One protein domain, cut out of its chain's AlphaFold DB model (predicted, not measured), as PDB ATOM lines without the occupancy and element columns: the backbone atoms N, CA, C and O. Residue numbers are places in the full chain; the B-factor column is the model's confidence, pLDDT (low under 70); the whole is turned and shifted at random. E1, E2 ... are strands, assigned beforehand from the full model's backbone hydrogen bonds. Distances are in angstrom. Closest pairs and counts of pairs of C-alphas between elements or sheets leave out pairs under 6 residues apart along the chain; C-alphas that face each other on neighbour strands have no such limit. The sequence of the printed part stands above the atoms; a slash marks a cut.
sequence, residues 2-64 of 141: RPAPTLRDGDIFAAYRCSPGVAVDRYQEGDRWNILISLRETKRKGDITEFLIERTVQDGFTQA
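What this domain is: This is residues 2 to 64 of the 141 residues of an uncharacterized protein of Chloroflexi bacterium (UniProt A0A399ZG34). Two two-stranded antiparallel ribbons, E1 with E4 and E2 with E3, open as a loose V from the end of E1 and start of E2; residues 42 to 48 stick out. The 63 printed residues hold four named strands, E1 to E4, no named helix: all strand, though under half, 31, are in named elements. The whole is loose, radius of gyration of the C-alphas 14.8 A, and elongated, 44 by 23 by 20 A.

Where its parts are: Find C-alpha 11 at (26.109, 49.852, 36.077); E1, residues 11 to 19, runs 21.4 A and bends by 60 degrees at residue 14. E2 is residues 22 to 29, 20.3 A; E3, 32 to 38, 19.3 A; E4, 52 to 58, 20.1 A, ending at (27.997, 50.062, 31.392).

How they stand to each other: See E1 and E4 antiparallel at 166 degrees, N 17 and O 54 2.9 A apart. Hairpin E2 and E3 has N 24 and O 36 at 2.9 A. The closest C-alphas of E1 and E2, Arg 17 and Ala 23, are 7.7 A apart. E2 and E4 are apart.

The domain as a whole: The printed part has no cut. E3 to E4 is a long link. Residues 2 to 9 are under pLDDT 70.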
ATOM      1  N   ARG A   2      31.558  27.486  45.097       28.05
ATOM      2  CA  ARG A   2      31.601  28.939  44.833       28.05
ATOM      3  C   ARG A   2      30.266  29.360  44.201       28.05
ATOM      4  O   ARG A   2      29.776  28.597  43.368       28.05
ATOM      5  N   PRO A   3      29.664  30.501  44.581       33.62
ATOM      6  CA  PRO A   3      28.526  31.034  43.841       33.62
ATOM      7  C   PRO A   3      28.946  31.270  42.387       33.62
ATOM      8  O   PRO A   3      30.088  31.650  42.118       33.62
ATOM      9  N   ALA A   4      28.046  30.985  41.450       37.81
ATOM     10  CA  ALA A   4      28.286  31.244  40.039       37.81
ATOM     11  C   ALA A   4      28.460  32.773  39.831       37.81
ATOM     12  O   ALA A   4      27.651  33.535  40.362       37.81
ATOM     13  N   PRO A   5      29.488  33.240  39.093       38.94
ATOM     14  CA  PRO A   5      29.764  34.669  38.879       38.94
ATOM     15  C   PRO A   5      28.707  35.385  38.011       38.94
ATOM     16  O   PRO A   5      28.658  35.197  36.806       38.94
ATOM     17  N   THR A   6      27.860  36.225  38.609       47.53
ATOM     18  CA  THR A   6      26.819  37.002  37.908       47.53
ATOM     19  C   THR A   6      27.362  38.276  37.242       47.53
ATOM     20  O   THR A   6      28.483  38.686  37.523       47.53
ATOM     21  N   LEU A   7      26.536  38.912  36.391       52.75
ATOM     22  CA  LEU A   7      26.662  40.256  35.776       52.75
ATOM     23  C   LEU A   7      26.827  41.401  36.817       52.75
ATOM     24  O   LEU A   7      26.094  42.382  36.803       52.75
ATOM     25  N   ARG A   8      27.701  41.236  37.810       51.16
ATOM     26  CA  ARG A   8      27.792  42.059  39.024       51.16
ATOM     27  C   ARG A   8      28.773  43.222  38.923       51.16
ATOM     28  O   ARG A   8      28.788  44.047  39.832       51.16
ATOM     29  N   ASP A   9      29.550  43.283  37.853       61.97
ATOM     30  CA  ASP A   9      30.473  44.383  37.606       61.97
ATOM     31  C   ASP A   9      29.774  45.423  36.715       61.97
ATOM     32  O   ASP A   9      29.124  45.059  35.731       61.97
ATOM     33  N   GLY A  10      29.875  46.701  37.087       76.06
ATOM     34  CA  GLY A  10      29.346  47.828  36.312       76.06
ATOM     35  C   GLY A  10      27.931  48.298  36.670       76.06
ATOM     36  O   GLY A  10      27.245  47.747  37.535       76.06
ATOM     37  N   ASP A  11      27.483  49.356  35.990       84.75
ATOM     38  CA  ASP A  11      26.109  49.852  36.077       84.75
ATOM     39  C   ASP A  11      25.201  49.029  35.162       84.75
ATOM     40  O   ASP A  11      25.064  49.276  33.958       84.75
ATOM     41  N   ILE A  12      24.545  48.034  35.757       86.00
ATOM     42  CA  ILE A  12      23.648  47.122  35.050       86.00
ATOM     43  C   ILE A  12      22.356  47.781  34.552       86.00
ATOM     44  O   ILE A  12      21.622  47.141  33.801       86.00
ATOM     45  N   PHE A  13      22.047  49.013  34.968       87.88
ATOM     46  CA  PHE A  13      20.841  49.738  34.567       87.88
ATOM     47  C   PHE A  13      21.129  51.134  34.012       87.88
ATOM     48  O   PHE A  13      20.221  51.976  34.030       87.88
ATOM     49  N   ALA A  14      22.328  51.343  33.458       90.81
ATOM     50  CA  ALA A  14      22.751  52.599  32.834       90.81
ATOM     51  C   ALA A  14      21.696  53.162  31.868       90.81
ATOM     52  O   ALA A  14      21.447  54.365  31.814       90.81
ATOM     53  N   ALA A  15      21.000  52.274  31.152       93.44
ATOM     54  CA  ALA A  15      19.688  52.579  30.600       93.44
ATOM     55  C   ALA A  15      18.743  51.387  30.761       93.44
ATOM     56  O   ALA A  15      19.147  50.229  30.649       93.44
ATOM     57  N   TYR A  16      17.460  51.665  30.983       93.81
ATOM     58  CA  TYR A  16      16.419  50.643  31.021       93.81
ATOM     59  C   TYR A  16      15.133  51.190  30.414       93.81
ATOM     60  O   TYR A  16      14.645  52.242  30.831       93.81
ATOM     61  N   ARG A  17      14.579  50.466  29.445       95.44
ATOM     62  CA  ARG A  17      13.305  50.784  28.799       95.44
ATOM     63  C   ARG A  17      12.428  49.545  28.787       95.44
ATOM     64  O   ARG A  17      12.914  48.435  28.585       95.44
ATOM     65  N   CYS A  18      11.132  49.739  28.983       95.31
ATOM     66  CA  CYS A  18      10.152  48.682  28.811       95.31
ATOM     67  C   CYS A  18       8.880  49.218  28.154       95.31
ATOM     68  O   CYS A  18       8.557  50.398  28.277       95.31
ATOM     69  N   SER A  19       8.185  48.343  27.435       94.31
ATOM     70  CA  SER A  19       6.866  48.601  26.866       94.31
ATOM     71  C   SER A  19       6.091  47.282  26.750       94.31
ATOM     72  O   SER A  19       6.705  46.275  26.395       94.31
ATOM     73  N   PRO A  20       4.777  47.251  27.025       93.75
ATOM     74  CA  PRO A  20       3.992  48.329  27.614       93.75
ATOM     75  C   PRO A  20       4.351  48.562  29.085       93.75
ATOM     76  O   PRO A  20       4.967  47.726  29.749       93.75
ATOM     77  N   GLY A  21       3.914  49.709  29.598       93.00
ATOM     78  CA  GLY A  21       4.128  50.107  30.983       93.00
ATOM     79  C   GLY A  21       5.400  50.919  31.205       93.00
ATOM     80  O   GLY A  21       6.015  51.429  30.273       93.00
ATOM     81  N   VAL A  22       5.755  51.085  32.477       94.75
ATOM     82  CA  VAL A  22       6.950  51.808  32.923       94.75
ATOM     83  C   VAL A  22       7.555  51.126  34.146       94.75
ATOM     84  O   VAL A  22       6.828  50.599  34.990       94.75
ATOM     85  N   ALA A  23       8.879  51.171  34.281       94.25
ATOM     86  CA  ALA A  23       9.529  50.806  35.535       94.25
ATOM     87  C   ALA A  23       9.161  51.839  36.615       94.25
ATOM     88  O   ALA A  23       9.410  53.029  36.431       94.25
ATOM     89  N   VAL A  24       8.552  51.392  37.713       95.81
ATOM     90  CA  VAL A  24       8.145  52.254  38.841       95.81
ATOM     91  C   VAL A  24       8.984  52.035  40.091       95.81
ATOM     92  O   VAL A  24       8.990  52.900  40.959       95.81
ATOM     93  N   ASP A  25       9.690  50.909  40.174       93.56
ATOM     94  CA  ASP A  25      10.589  50.609  41.283       93.56
ATOM     95  C   ASP A  25      11.715  49.662  40.846       93.56
ATOM     96  O   ASP A  25      11.576  48.908  39.872       93.56
ATOM     97  N   ARG A  26      12.839  49.719  41.564       92.25
ATOM     98  CA  ARG A  26      14.006  48.850  41.400       92.25
ATOM     99  C   ARG A  26      14.574  48.544  42.777       92.25
ATOM    100  O   ARG A  26      15.005  49.450  43.481       92.25
ATOM    101  N   TYR A  27      14.644  47.270  43.127       89.25
ATOM    102  CA  TYR A  27      15.197  46.848  44.408       89.25
ATOM    103  C   TYR A  27      16.011  45.572  44.254       89.25
ATOM    104  O   TYR A  27      15.801  44.776  43.336       89.25
ATOM    105  N   GLN A  28      16.957  45.380  45.163       86.69
ATOM    106  CA  GLN A  28      17.803  44.200  45.183       86.69
ATOM    107  C   GLN A  28      17.314  43.226  46.258       86.69
ATOM    108  O   GLN A  28      17.095  43.609  47.403       86.69
ATOM    109  N   GLU A  29      17.168  41.958  45.889       84.06
ATOM    110  CA  GLU A  29      16.854  40.858  46.797       84.06
ATOM    111  C   GLU A  29      17.956  39.800  46.672       84.06
ATOM    112  O   GLU A  29      18.087  39.113  45.655       84.06
ATOM    113  N   GLY A  30      18.813  39.715  47.693       84.75
ATOM    114  CA  GLY A  30      20.007  38.872  47.654       84.75
ATOM    115  C   GLY A  30      20.970  39.285  46.535       84.75
ATOM    116  O   GLY A  30      21.510  40.393  46.520       84.75
ATOM    117  N   ASP A  31      21.223  38.380  45.595       76.12
ATOM    118  CA  ASP A  31      22.081  38.608  44.431       76.12
ATOM    119  C   ASP A  31      21.317  39.009  43.161       76.12
ATOM    120  O   ASP A  31      21.944  39.187  42.114       76.12
ATOM    121  N   ARG A  32      19.994  39.192  43.252       79.88
ATOM    122  CA  ARG A  32      19.124  39.516  42.120       79.88
ATOM    123  C   ARG A  32      18.581  40.928  42.221       79.88
ATOM    124  O   ARG A  32      18.179  41.388  43.286       79.88
ATOM    125  N   TRP A  33      18.508  41.587  41.075       85.31
ATOM    126  CA  TRP A  33      17.766  42.829  40.925       85.31
ATOM    127  C   TRP A  33      16.356  42.543  40.428       85.31
ATOM    128  O   TRP A  33      16.172  41.827  39.444       85.31
ATOM    129  N   ASN A  34      15.381  43.143  41.096       88.19
ATOM    130  CA  ASN A  34      13.981  43.134  40.718       88.19
ATOM    131  C   ASN A  34      13.602  44.510  40.168       88.19
ATOM    132  O   ASN A  34      14.023  45.543  40.693       88.19
ATOM    133  N   ILE A  35      12.795  44.521  39.109       90.56
ATOM    134  CA  ILE A  35      12.252  45.742  38.513       90.56
ATOM    135  C   ILE A  35      10.742  45.588  38.472       90.56
ATOM    136  O   ILE A  35      10.229  44.660  37.844       90.56
ATOM    137  N   LEU A  36      10.034  46.502  39.127       93.06
ATOM    138  CA  LEU A  36       8.581  46.521  39.096       93.06
ATOM    139  C   LEU A  36       8.113  47.328  37.884       93.06
ATOM    140  O   LEU A  36       8.361  48.532  37.799       93.06
ATOM    141  N   ILE A  37       7.420  46.669  36.954       93.31
ATOM    142  CA  ILE A  37       6.829  47.308  35.774       93.31
ATOM    143  C   ILE A  37       5.338  47.534  36.030       93.31
ATOM    144  O   ILE A  37       4.568  46.585  36.169       93.31
ATOM    145  N   SER A  38       4.920  48.798  36.067       92.81
ATOM    146  CA  SER A  38       3.506  49.170  36.097       92.81
ATOM    147  C   SER A  38       2.966  49.260  34.677       92.81
ATOM    148  O   SER A  38       3.454  50.060  33.883       92.81
ATOM    149  N   LEU A  39       1.928  48.482  34.366       91.31
ATOM    150  CA  LEU A  39       1.295  48.479  33.042       91.31
ATOM    151  C   LEU A  39       0.485  49.751  32.761       91.31
ATOM    152  O   LEU A  39       0.232  50.066  31.605       91.31
ATOM    153  N   ARG A  40       0.084  50.485  33.812       89.12
ATOM    154  CA  ARG A  40      -0.795  51.672  33.748       89.12
ATOM    155  C   ARG A  40      -2.130  51.448  33.017       89.12
ATOM    156  O   ARG A  40      -2.815  52.406  32.677       89.12
ATOM    157  N   GLU A  41      -2.526  50.194  32.834       89.44
ATOM    158  CA  GLU A  41      -3.775  49.784  32.200       89.44
ATOM    159  C   GLU A  41      -4.354  48.551  32.904       89.44
ATOM    160  O   GLU A  41      -3.627  47.744  33.492       89.44
ATOM    161  N   THR A  42      -5.674  48.389  32.841       88.00
ATOM    162  CA  THR A  42      -6.347  47.188  33.341       88.00
ATOM    163  C   THR A  42      -6.330  46.107  32.268       88.00
ATOM    164  O   THR A  42      -6.895  46.295  31.193       88.00
ATOM    165  N   LYS A  43      -5.733  44.954  32.577       87.81
ATOM    166  CA  LYS A  43      -5.778  43.765  31.716       87.81
ATOM    167  C   LYS A  43      -7.003  42.913  32.017       87.81
ATOM    168  O   LYS A  43      -7.409  42.772  33.171       87.81
ATOM    169  N   ARG A  44      -7.577  42.321  30.976       91.88
ATOM    170  CA  ARG A  44      -8.694  41.380  31.057       91.88
ATOM    171  C   ARG A  44      -8.204  39.957  30.829       91.88
ATOM    172  O   ARG A  44      -7.148  39.698  30.251       91.88
ATOM    173  N   LYS A  45      -8.995  38.995  31.301       89.56
ATOM    174  CA  LYS A  45      -8.731  37.578  31.055       89.56
ATOM    175  C   LYS A  45      -8.746  37.310  29.549       89.56
ATOM    176  O   LYS A  45      -9.741  37.586  28.891       89.56
ATOM    177  N   GLY A  46      -7.674  36.700  29.047       90.56
ATOM    178  CA  GLY A  46      -7.525  36.349  27.634       90.56
ATOM    179  C   GLY A  46      -6.739  37.368  26.811       90.56
ATOM    180  O   GLY A  46      -6.363  37.038  25.688       90.56
ATOM    181  N   ASP A  47      -6.431  38.544  27.368       92.25
ATOM    182  CA  ASP A  47      -5.587  39.526  26.693       92.25
ATOM    183  C   ASP A  47      -4.192  38.945  26.436       92.25
ATOM    184  O   ASP A  47      -3.565  38.343  27.313       92.25
ATOM    185  N   ILE A  48      -3.692  39.159  25.221       92.00
ATOM    186  CA  ILE A  48      -2.324  38.828  24.831       92.00
ATOM    187  C   ILE A  48      -1.544  40.134  24.806       92.00
ATOM    188  O   ILE A  48      -1.983  41.118  24.217       92.00
ATOM    189  N   THR A  49      -0.399  40.156  25.479       92.75
ATOM    190  CA  THR A  49       0.479  41.325  25.541       92.75
ATOM    191  C   THR A  49       1.887  40.908  25.156       92.75
ATOM    192  O   THR A  49       2.364  39.859  25.591       92.75
ATOM    193  N   GLU A  50       2.538  41.728  24.342       94.88
ATOM    194  CA  GLU A  50       3.962  41.617  24.053       94.88
ATOM    195  C   GLU A  50       4.724  42.584  24.955       94.88
ATOM    196  O   GLU A  50       4.345  43.746  25.061       94.88
ATOM    197  N   PHE A  51       5.778  42.094  25.605       94.12
ATOM    198  CA  PHE A  51       6.674  42.912  26.412       94.12
ATOM    199  C   PHE A  51       8.019  43.044  25.709       94.12
ATOM    200  O   PHE A  51       8.711  42.048  25.497       94.12
ATOM    201  N   LEU A  52       8.408  44.279  25.405       96.12
ATOM    202  CA  LEU A  52       9.750  44.633  24.976       96.12
ATOM    203  C   LEU A  52      10.495  45.225  26.168       96.12
ATOM    204  O   LEU A  52      10.066  46.234  26.728       96.12
ATOM    205  N   ILE A  53      11.601  44.597  26.559       95.56
ATOM    206  CA  ILE A  53      12.460  45.056  27.651       95.56
ATOM    207  C   ILE A  53      13.874  45.211  27.107       95.56
ATOM    208  O   ILE A  53      14.456  44.261  26.588       95.56
ATOM    209  N   GLU A  54      14.430  46.405  27.266       96.31
ATOM    210  CA  GLU A  54      15.789  46.743  26.864       96.31
ATOM    211  C   GLU A  54      16.574  47.241  28.074       96.31
ATOM    212  O   GLU A  54      16.097  48.071  28.852       96.31
ATOM    213  N   ARG A  55      17.808  46.758  28.211       93.88
ATOM    214  CA  ARG A  55      18.725  47.156  29.274       93.88
ATOM    215  C   ARG A  55      20.111  47.382  28.694       93.88
ATOM    216  O   ARG A  55      20.636  46.512  28.004       93.88
ATOM    217  N   THR A  56      20.703  48.524  29.012       94.62
ATOM    218  CA  THR A  56      22.106  48.826  28.736       94.62
ATOM    219  C   THR A  56      22.896  48.659  30.021       94.62
ATOM    220  O   THR A  56      22.513  49.208  31.053       94.62
ATOM    221  N   VAL A  57      23.988  47.905  29.930       91.81
ATOM    222  CA  VAL A  57      24.969  47.736  31.002       91.81
ATOM    223  C   VAL A  57      26.212  48.533  30.616       91.81
ATOM    224  O   VAL A  57      26.693  48.385  29.492       91.81
ATOM    225  N   GLN A  58      26.710  49.370  31.521       91.31
ATOM    226  CA  GLN A  58      27.997  50.062  31.392       91.31
ATOM    227  C   GLN A  58      29.013  49.444  32.345       91.31
ATOM    228  O   GLN A  58      28.634  48.982  33.416       91.31
ATOM    229  N   ASP A  59      30.282  49.403  31.939       87.62
ATOM    230  CA  ASP A  59      31.397  48.841  32.721       87.62
ATOM    231  C   ASP A  59      31.177  47.402  33.228       87.62
ATOM    232  O   ASP A  59      31.801  46.958  34.192       87.62
ATOM    233  N   GLY A  60      30.276  46.667  32.571       86.44
ATOM    234  CA  GLY A  60      30.049  45.244  32.794       86.44
ATOM    235  C   GLY A  60      30.698  44.401  31.709       86.44
ATOM    236  O   GLY A  60      31.618  44.842  31.020       86.44
ATOM    237  N   PHE A  61      30.198  43.180  31.528       85.62
ATOM    238  CA  PHE A  61      30.735  42.260  30.530       85.62
ATOM    239  C   PHE A  61      32.229  41.963  30.726       85.62
ATOM    240  O   PHE A  61      32.995  41.937  29.763       85.62
ATOM    241  N   THR A  62      32.664  41.794  31.978       87.12
ATOM    242  CA  THR A  62      34.073  41.707  32.399       87.12
ATOM    243  C   THR A  62      34.563  40.264  32.512       87.12
ATOM    244  O   THR A  62      35.736  39.989  32.244       87.12
ATOM    245  N   GLN A  63      33.679  39.315  32.819       89.62
ATOM    246  CA  GLN A  63      34.050  37.940  33.171       89.62
ATOM    247  C   GLN A  63      34.333  37.076  31.939       89.62
ATOM    248  O   GLN A  63      33.947  37.430  30.836       89.62
ATOM    249  N   ALA A  64      35.022  35.939  32.081       91.62
ATOM    250  CA  ALA A  64      35.320  35.039  30.952       91.62
ATOM    251  C   ALA A  64      34.078  34.295  30.409       91.62
ATOM    252  O   ALA A  64      34.049  33.872  29.252       91.62
TER     253      ALA A  64